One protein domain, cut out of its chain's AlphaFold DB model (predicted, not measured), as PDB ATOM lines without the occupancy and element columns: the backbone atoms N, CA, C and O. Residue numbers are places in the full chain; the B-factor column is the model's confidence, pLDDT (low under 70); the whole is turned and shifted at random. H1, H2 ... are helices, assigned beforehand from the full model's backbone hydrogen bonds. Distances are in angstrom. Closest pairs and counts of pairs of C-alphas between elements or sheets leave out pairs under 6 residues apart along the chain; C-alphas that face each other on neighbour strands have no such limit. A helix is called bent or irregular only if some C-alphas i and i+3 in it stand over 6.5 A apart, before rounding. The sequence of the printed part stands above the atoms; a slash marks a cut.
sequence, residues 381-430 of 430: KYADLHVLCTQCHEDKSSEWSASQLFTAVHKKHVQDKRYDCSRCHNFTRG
ATOM      1  N   LYS A 381     -10.354   7.080 123.057       90.81
ATOM      2  CA  LYS A 381      -9.578   6.213 122.144       90.81
ATOM      3  C   LYS A 381      -8.295   6.878 121.654       90.81
ATOM      4  O   LYS A 381      -7.271   6.219 121.525       90.81
ATOM      5  N   TYR A 382      -8.373   8.183 121.406       89.06
ATOM      6  CA  TYR A 382      -7.247   9.014 121.006       89.06
ATOM      7  C   TYR A 382      -7.028  10.104 122.053       89.06
ATOM      8  O   TYR A 382      -7.967  10.805 122.446       89.06
ATOM      9  N   ALA A 383      -5.782  10.236 122.513       85.62
ATOM     10  CA  ALA A 383      -5.388  11.292 123.442       85.62
ATOM     11  C   ALA A 383      -5.492  12.676 122.782       85.62
ATOM     12  O   ALA A 383      -5.962  13.634 123.404       85.62
ATOM     13  N   ASP A 384      -5.125  12.760 121.504       87.88
ATOM     14  CA  ASP A 384      -5.311  13.954 120.693       87.88
ATOM     15  C   ASP A 384      -6.788  14.101 120.286       87.88
ATOM     16  O   ASP A 384      -7.391  13.212 119.677       87.88
ATOM     17  N   LEU A 385      -7.385  15.235 120.662       85.06
ATOM     18  CA  LEU A 385      -8.772  15.553 120.340       85.06
ATOM     19  C   LEU A 385      -8.985  15.805 118.844       85.06
ATOM     20  O   LEU A 385     -10.026  15.408 118.328       85.06
ATOM     21  N   HIS A 386      -8.022  16.418 118.154       87.44
ATOM     22  CA  HIS A 386      -8.098  16.659 116.715       87.44
ATOM     23  C   HIS A 386      -8.205  15.327 115.969       87.44
ATOM     24  O   HIS A 386      -9.118  15.116 115.167       87.44
ATOM     25  N   VAL A 387      -7.324  14.380 116.313       89.56
ATOM     26  CA  VAL A 387      -7.345  13.024 115.749       89.56
ATOM     27  C   VAL A 387      -8.677  12.337 116.037       89.56
ATOM     28  O   VAL A 387      -9.224  11.694 115.148       89.56
ATOM     29  N   LEU A 388      -9.236  12.500 117.244       89.44
ATOM     30  CA  LEU A 388     -10.537  11.932 117.600       89.44
ATOM     31  C   LEU A 388     -11.693  12.522 116.774       89.44
ATOM     32  O   LEU A 388     -12.522  11.772 116.264       89.44
ATOM     33  N   CYS A 389     -11.779  13.849 116.666       88.31
ATOM     34  CA  CYS A 389     -12.883  14.536 115.990       88.31
ATOM     35  C   CYS A 389     -12.887  14.268 114.480       88.31
ATOM     36  O   CYS A 389     -13.938  13.980 113.898       88.31
ATOM     37  N   THR A 390     -11.702  14.279 113.866       90.56
ATOM     38  CA  THR A 390     -11.520  14.062 112.421       90.56
ATOM     39  C   THR A 390     -11.889  12.656 111.947       90.56
ATOM     40  O   THR A 390     -12.049  12.443 110.748       90.56
ATOM     41  N   GLN A 391     -12.138  11.707 112.860       89.81
ATOM     42  CA  GLN A 391     -12.660  10.380 112.508       89.81
ATOM     43  C   GLN A 391     -14.091  10.407 111.948       89.81
ATOM     44  O   GLN A 391     -14.541   9.413 111.383       89.81
ATOM     45  N   CYS A 392     -14.858  11.479 112.174       89.88
ATOM     46  CA  CYS A 392     -16.287  11.517 111.836       89.88
ATOM     47  C   CYS A 392     -16.733  12.805 111.137       89.88
ATOM     48  O   CYS A 392     -17.710  12.775 110.391       89.88
ATOM     49  N   HIS A 393     -16.078  13.933 111.400       91.25
ATOM     50  CA  HIS A 393     -16.417  15.228 110.817       91.25
ATOM     51  C   HIS A 393     -15.168  16.111 110.705       91.25
ATOM     52  O   HIS A 393     -14.128  15.778 111.264       91.25
ATOM     53  N   GLU A 394     -15.265  17.243 110.003       88.19
ATOM     54  CA  GLU A 394     -14.207  18.270 109.983       88.19
ATOM     55  C   GLU A 394     -13.766  18.654 111.405       88.19
ATOM     56  O   GLU A 394     -14.573  18.582 112.333       88.19
ATOM     57  N   ASP A 395     -12.512  19.058 111.608       80.25
ATOM     58  CA  ASP A 395     -12.052  19.364 112.962       80.25
ATOM     59  C   ASP A 395     -12.831  20.533 113.591       80.25
ATOM     60  O   ASP A 395     -12.934  21.619 113.025       80.25
ATOM     61  N   LYS A 396     -13.358  20.287 114.793       80.38
ATOM     62  CA  LYS A 396     -14.039  21.272 115.650       80.38
ATOM     63  C   LYS A 396     -13.441  21.305 117.054       80.38
ATOM     64  O   LYS A 396     -14.069  21.791 117.990       80.38
ATOM     65  N   SER A 397     -12.227  20.775 117.221       74.12
ATOM     66  CA  SER A 397     -11.529  20.691 118.506       74.12
ATOM     67  C   SER A 397     -11.316  22.059 119.168       74.12
ATOM     68  O   SER A 397     -11.255  22.135 120.393       74.12
ATOM     69  N   SER A 398     -11.286  23.139 118.381       81.94
ATOM     70  CA  SER A 398     -11.161  24.525 118.844       81.94
ATOM     71  C   SER A 398     -12.492  25.266 119.042       81.94
ATOM     72  O   SER A 398     -12.472  26.443 119.393       81.94
ATOM     73  N   GLU A 399     -13.649  24.632 118.803       83.06
ATOM     74  CA  GLU A 399     -14.970  25.285 118.900       83.06
ATOM     75  C   GLU A 399     -15.342  25.641 120.350       83.06
ATOM     76  O   GLU A 399     -16.088  26.590 120.599       83.06
ATOM     77  N   TRP A 400     -14.805  24.898 121.321       83.69
ATOM     78  CA  TRP A 400     -15.115  25.069 122.737       83.69
ATOM     79  C   TRP A 400     -13.855  25.295 123.563       83.69
ATOM     80  O   TRP A 400     -12.826  24.654 123.354       83.69
ATOM     81  N   SER A 401     -13.961  26.167 124.568       82.94
ATOM     82  CA  SER A 401     -12.913  26.297 125.581       82.94
ATOM     83  C   SER A 401     -12.729  24.982 126.348       82.94
ATOM     84  O   SER A 401     -13.660  24.181 126.466       82.94
ATOM     85  N   ALA A 402     -11.550  24.778 126.939       78.56
ATOM     86  CA  ALA A 402     -11.249  23.566 127.705       78.56
ATOM     87  C   ALA A 402     -12.282  23.281 128.816       78.56
ATOM     88  O   ALA A 402     -12.644  22.128 129.044       78.56
ATOM     89  N   SER A 403     -12.817  24.323 129.463       77.81
ATOM     90  CA  SER A 403     -13.823  24.195 130.528       77.81
ATOM     91  C   SER A 403     -15.216  23.809 130.016       77.81
ATOM     92  O   SER A 403     -16.005  23.211 130.746       77.81
ATOM     93  N   GLN A 404     -15.531  24.131 128.760       83.56
ATOM     94  CA  GLN A 404     -16.809  23.810 128.123       83.56
ATOM     95  C   GLN A 404     -16.764  22.487 127.367       83.56
ATOM     96  O   GLN A 404     -17.806  21.849 127.206       83.56
ATOM     97  N   LEU A 405     -15.574  22.079 126.924       83.88
ATOM     98  CA  LEU A 405     -15.358  20.976 126.002       83.88
ATOM     99  C   LEU A 405     -16.104  19.708 126.423       83.88
ATOM    100  O   LEU A 405     -16.891  19.180 125.641       83.88
ATOM    101  N   PHE A 406     -15.929  19.249 127.666       84.69
ATOM    102  CA  PHE A 406     -16.599  18.039 128.149       84.69
ATOM    103  C   PHE A 406     -18.123  18.142 128.006       84.69
ATOM    104  O   PHE A 406     -18.748  17.297 127.362       84.69
ATOM    105  N   THR A 407     -18.724  19.190 128.573       85.69
ATOM    106  CA  THR A 407     -20.182  19.357 128.606       85.69
ATOM    107  C   THR A 407     -20.757  19.568 127.209       85.69
ATOM    108  O   THR A 407     -21.784  18.978 126.878       85.69
ATOM    109  N   ALA A 408     -20.098  20.371 126.370       89.00
ATOM    110  CA  ALA A 408     -20.552  20.679 125.019       89.00
ATOM    111  C   ALA A 408     -20.461  19.456 124.093       89.00
ATOM    112  O   ALA A 408     -21.455  19.103 123.451       89.00
ATOM    113  N   VAL A 409     -19.325  18.745 124.104       89.50
ATOM    114  CA  VAL A 409     -19.125  17.512 123.325       89.50
ATOM    115  C   VAL A 409     -20.150  16.460 123.726       89.50
ATOM    116  O   VAL A 409     -20.807  15.895 122.851       89.50
ATOM    117  N   HIS A 410     -20.328  16.200 125.024       90.88
ATOM    118  CA  HIS A 410     -21.264  15.169 125.481       90.88
ATOM    119  C   HIS A 410     -22.720  15.572 125.246       90.88
ATOM    120  O   HIS A 410     -23.521  14.728 124.847       90.88
ATOM    121  N   LYS A 411     -23.087  16.849 125.402       92.00
ATOM    122  CA  LYS A 411     -24.422  17.327 125.019       92.00
ATOM    123  C   LYS A 411     -24.683  17.055 123.537       92.00
ATOM    124  O   LYS A 411     -25.654  16.385 123.198       92.00
ATOM    125  N   LYS A 412     -23.770  17.469 122.657       92.00
ATOM    126  CA  LYS A 412     -23.945  17.300 121.213       92.00
ATOM    127  C   LYS A 412     -23.985  15.831 120.796       92.00
ATOM    128  O   LYS A 412     -24.898  15.411 120.093       92.00
ATOM    129  N   HIS A 413     -23.002  15.038 121.213       92.12
ATOM    130  CA  HIS A 413     -22.840  13.677 120.706       92.12
ATOM    131  C   HIS A 413     -23.738  12.677 121.434       92.12
ATOM    132  O   HIS A 413     -24.378  11.849 120.790       92.12
ATOM    133  N   VAL A 414     -23.840  12.774 122.759       91.75
ATOM    134  CA  VAL A 414     -24.579  11.796 123.567       91.75
ATOM    135  C   VAL A 414     -26.052  12.184 123.719       91.75
ATOM    136  O   VAL A 414     -26.917  11.313 123.618       91.75
ATOM    137  N   GLN A 415     -26.373  13.463 123.953       90.12
ATOM    138  CA  GLN A 415     -27.767  13.891 124.166       90.12
ATOM    139  C   GLN A 415     -28.492  14.172 122.842       90.12
ATOM    140  O   GLN A 415     -29.550  13.585 122.605       90.12
ATOM    141  N   ASP A 416     -27.915  15.003 121.966       94.50
ATOM    142  CA  ASP A 416     -28.581  15.416 120.723       94.50
ATOM    143  C   ASP A 416     -28.487  14.330 119.642       94.50
ATOM    144  O   ASP A 416     -29.492  13.938 119.053       94.50
ATOM    145  N   LYS A 417     -27.273  13.826 119.370       93.31
ATOM    146  CA  LYS A 417     -27.019  12.840 118.304       93.31
ATOM    147  C   LYS A 417     -27.227  11.388 118.727       93.31
ATOM    148  O   LYS A 417     -27.233  10.517 117.860       93.31
ATOM    149  N   ARG A 418     -27.422  11.126 120.026       93.31
ATOM    150  CA  ARG A 418     -27.654   9.783 120.592       93.31
ATOM    151  C   ARG A 418     -26.557   8.771 120.234       93.31
ATOM    152  O   ARG A 418     -26.828   7.583 120.090       93.31
ATOM    153  N   TYR A 419     -25.318   9.232 120.086       93.38
ATOM    154  CA  TYR A 419     -24.185   8.345 119.874       93.38
ATOM    155  C   TYR A 419     -23.802   7.625 121.161       93.38
ATOM    156  O   TYR A 419     -23.816   8.201 122.250       93.38
ATOM    157  N   ASP A 420     -23.445   6.354 121.005       92.00
ATOM    158  CA  ASP A 420     -22.888   5.552 122.081       92.00
ATOM    159  C   ASP A 420     -21.455   5.994 122.421       92.00
ATOM    160  O   ASP A 420     -20.705   6.452 121.549       92.00
ATOM    161  N   CYS A 421     -21.063   5.821 123.687       91.69
ATOM    162  CA  CYS A 421     -19.726   6.167 124.170       91.69
ATOM    163  C   CYS A 421     -18.619   5.440 123.393       91.69
ATOM    164  O   CYS A 421     -17.542   6.013 123.214       91.69
ATOM    165  N   SER A 422     -18.893   4.251 122.841       92.62
ATOM    166  CA  SER A 422     -17.922   3.449 122.091       92.62
ATOM    167  C   SER A 422     -17.448   4.113 120.801       92.62
ATOM    168  O   SER A 422     -16.451   3.683 120.220       92.62
ATOM    169  N   ARG A 423     -18.111   5.181 120.337       91.94
ATOM    170  CA  ARG A 423     -17.606   5.983 119.216       91.94
ATOM    171  C   ARG A 423     -16.361   6.784 119.591       91.94
ATOM    172  O   ARG A 423     -15.470   6.912 118.758       91.94
ATOM    173  N   CYS A 424     -16.265   7.253 120.837       91.25
ATOM    174  CA  CYS A 424     -15.164   8.105 121.302       91.25
ATOM    175  C   CYS A 424     -14.256   7.442 122.349       91.25
ATOM    176  O   CYS A 424     -13.111   7.859 122.531       91.25
ATOM    177  N   HIS A 425     -14.753   6.404 123.019       93.00
ATOM    178  CA  HIS A 425     -14.106   5.716 124.133       93.00
ATOM    179  C   HIS A 425     -14.072   4.202 123.916       93.00
ATOM    180  O   HIS A 425     -14.725   3.675 123.020       93.00
ATOM    181  N   ASN A 426     -13.340   3.488 124.769       90.62
ATOM    182  CA  ASN A 426     -13.278   2.022 124.760       90.62
ATOM    183  C   ASN A 426     -14.391   1.361 125.598       90.62
ATOM    184  O   ASN A 426     -14.238   0.227 126.050       90.62
ATOM    185  N   PHE A 427     -15.501   2.072 125.820       91.12
ATOM    186  CA  PHE A 427     -16.642   1.578 126.588       91.12
ATOM    187  C   PHE A 427     -17.974   2.030 125.996       91.12
ATOM    188  O   PHE A 427     -18.048   3.073 125.346       91.12
ATOM    189  N   THR A 428     -19.030   1.259 126.246       85.88
ATOM    190  CA  THR A 428     -20.406   1.588 125.844       85.88
ATOM    191  C   THR A 428     -21.162   2.280 126.971       85.88
ATOM    192  O   THR A 428     -20.878   2.073 128.153       85.88
ATOM    193  N   ARG A 429     -22.174   3.080 126.632       75.31
ATOM    194  CA  ARG A 429     -23.080   3.649 127.631       75.31
ATOM    195  C   ARG A 429     -23.993   2.535 128.159       75.31
ATOM    196  O   ARG A 429     -24.955   2.169 127.493       75.31
ATOM    197  N   GLY A 430     -23.633   1.978 129.317       59.28
ATOM    198  CA  GLY A 430     -24.445   1.002 130.054       59.28
ATOM    199  C   GLY A 430     -25.695   1.595 130.682       59.28
ATOM    200  O   GLY A 430     -25.701   2.823 130.945       59.28
TER     201      GLY A 430
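Overview. This is residues 381 to 430 of the 430 residues of the protein "Octaheme tetrathionate reductase" of Desulfovibrio sp. TomC (UniProt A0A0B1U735). One helix of moderate length, H2, makes one side of a ring-like backbone, with a single helical turn, H1, across an open middle from it, and unnamed stretches, residues 390 to 401 and 417 to 430, make much of the rest. The printed part has 50 residues, with two named helices in the order H1, H2 and no named strand. The class is all helix, though under half of the residues, 20 of 50, are in named elements. The whole is compact, with a radius of gyration of the C-alphas of 10.6 A, and elongated, spanning 29 by 19 by 18 A.

Along the chain. The printed part begins with C-alpha 381 at (-9.578, 6.213, 122.144). H1 holds residues 385 to 389, 6.1 A from first to last C-alpha, and begins with C-alpha 385 at (-8.772, 15.553, 120.340). H2 holds residues 402 to 416, 20.4 A from first to last C-alpha, and ends with C-alpha 416 at (-28.581, 15.416, 120.723).

Arrangement. H1 and H2 are apart, with no C-alpha of the one within 8 A of the other. A long link of 12 residues, 390 to 401, joins them. H2 is irregular: C-alphas 403 and 406 are 7.2 A apart, where a regular helix has about 5 A. The O i to N i+4 pair inside H1 is within hydrogen-bond range, as are 8 of 11 such pairs in H2.

Size, cuts and confidence. The two C-alphas farthest apart are those of Ser 398 and Gly 430, at 29.2 A. The C-alphas of Lys 381 and Gly 430, the first and last printed, are 17.6 A apart. The printed part has no cut and ends at the chain's last residue, 430. The mean pLDDT of the printed part is 87.2; residue 430 alone is under 70.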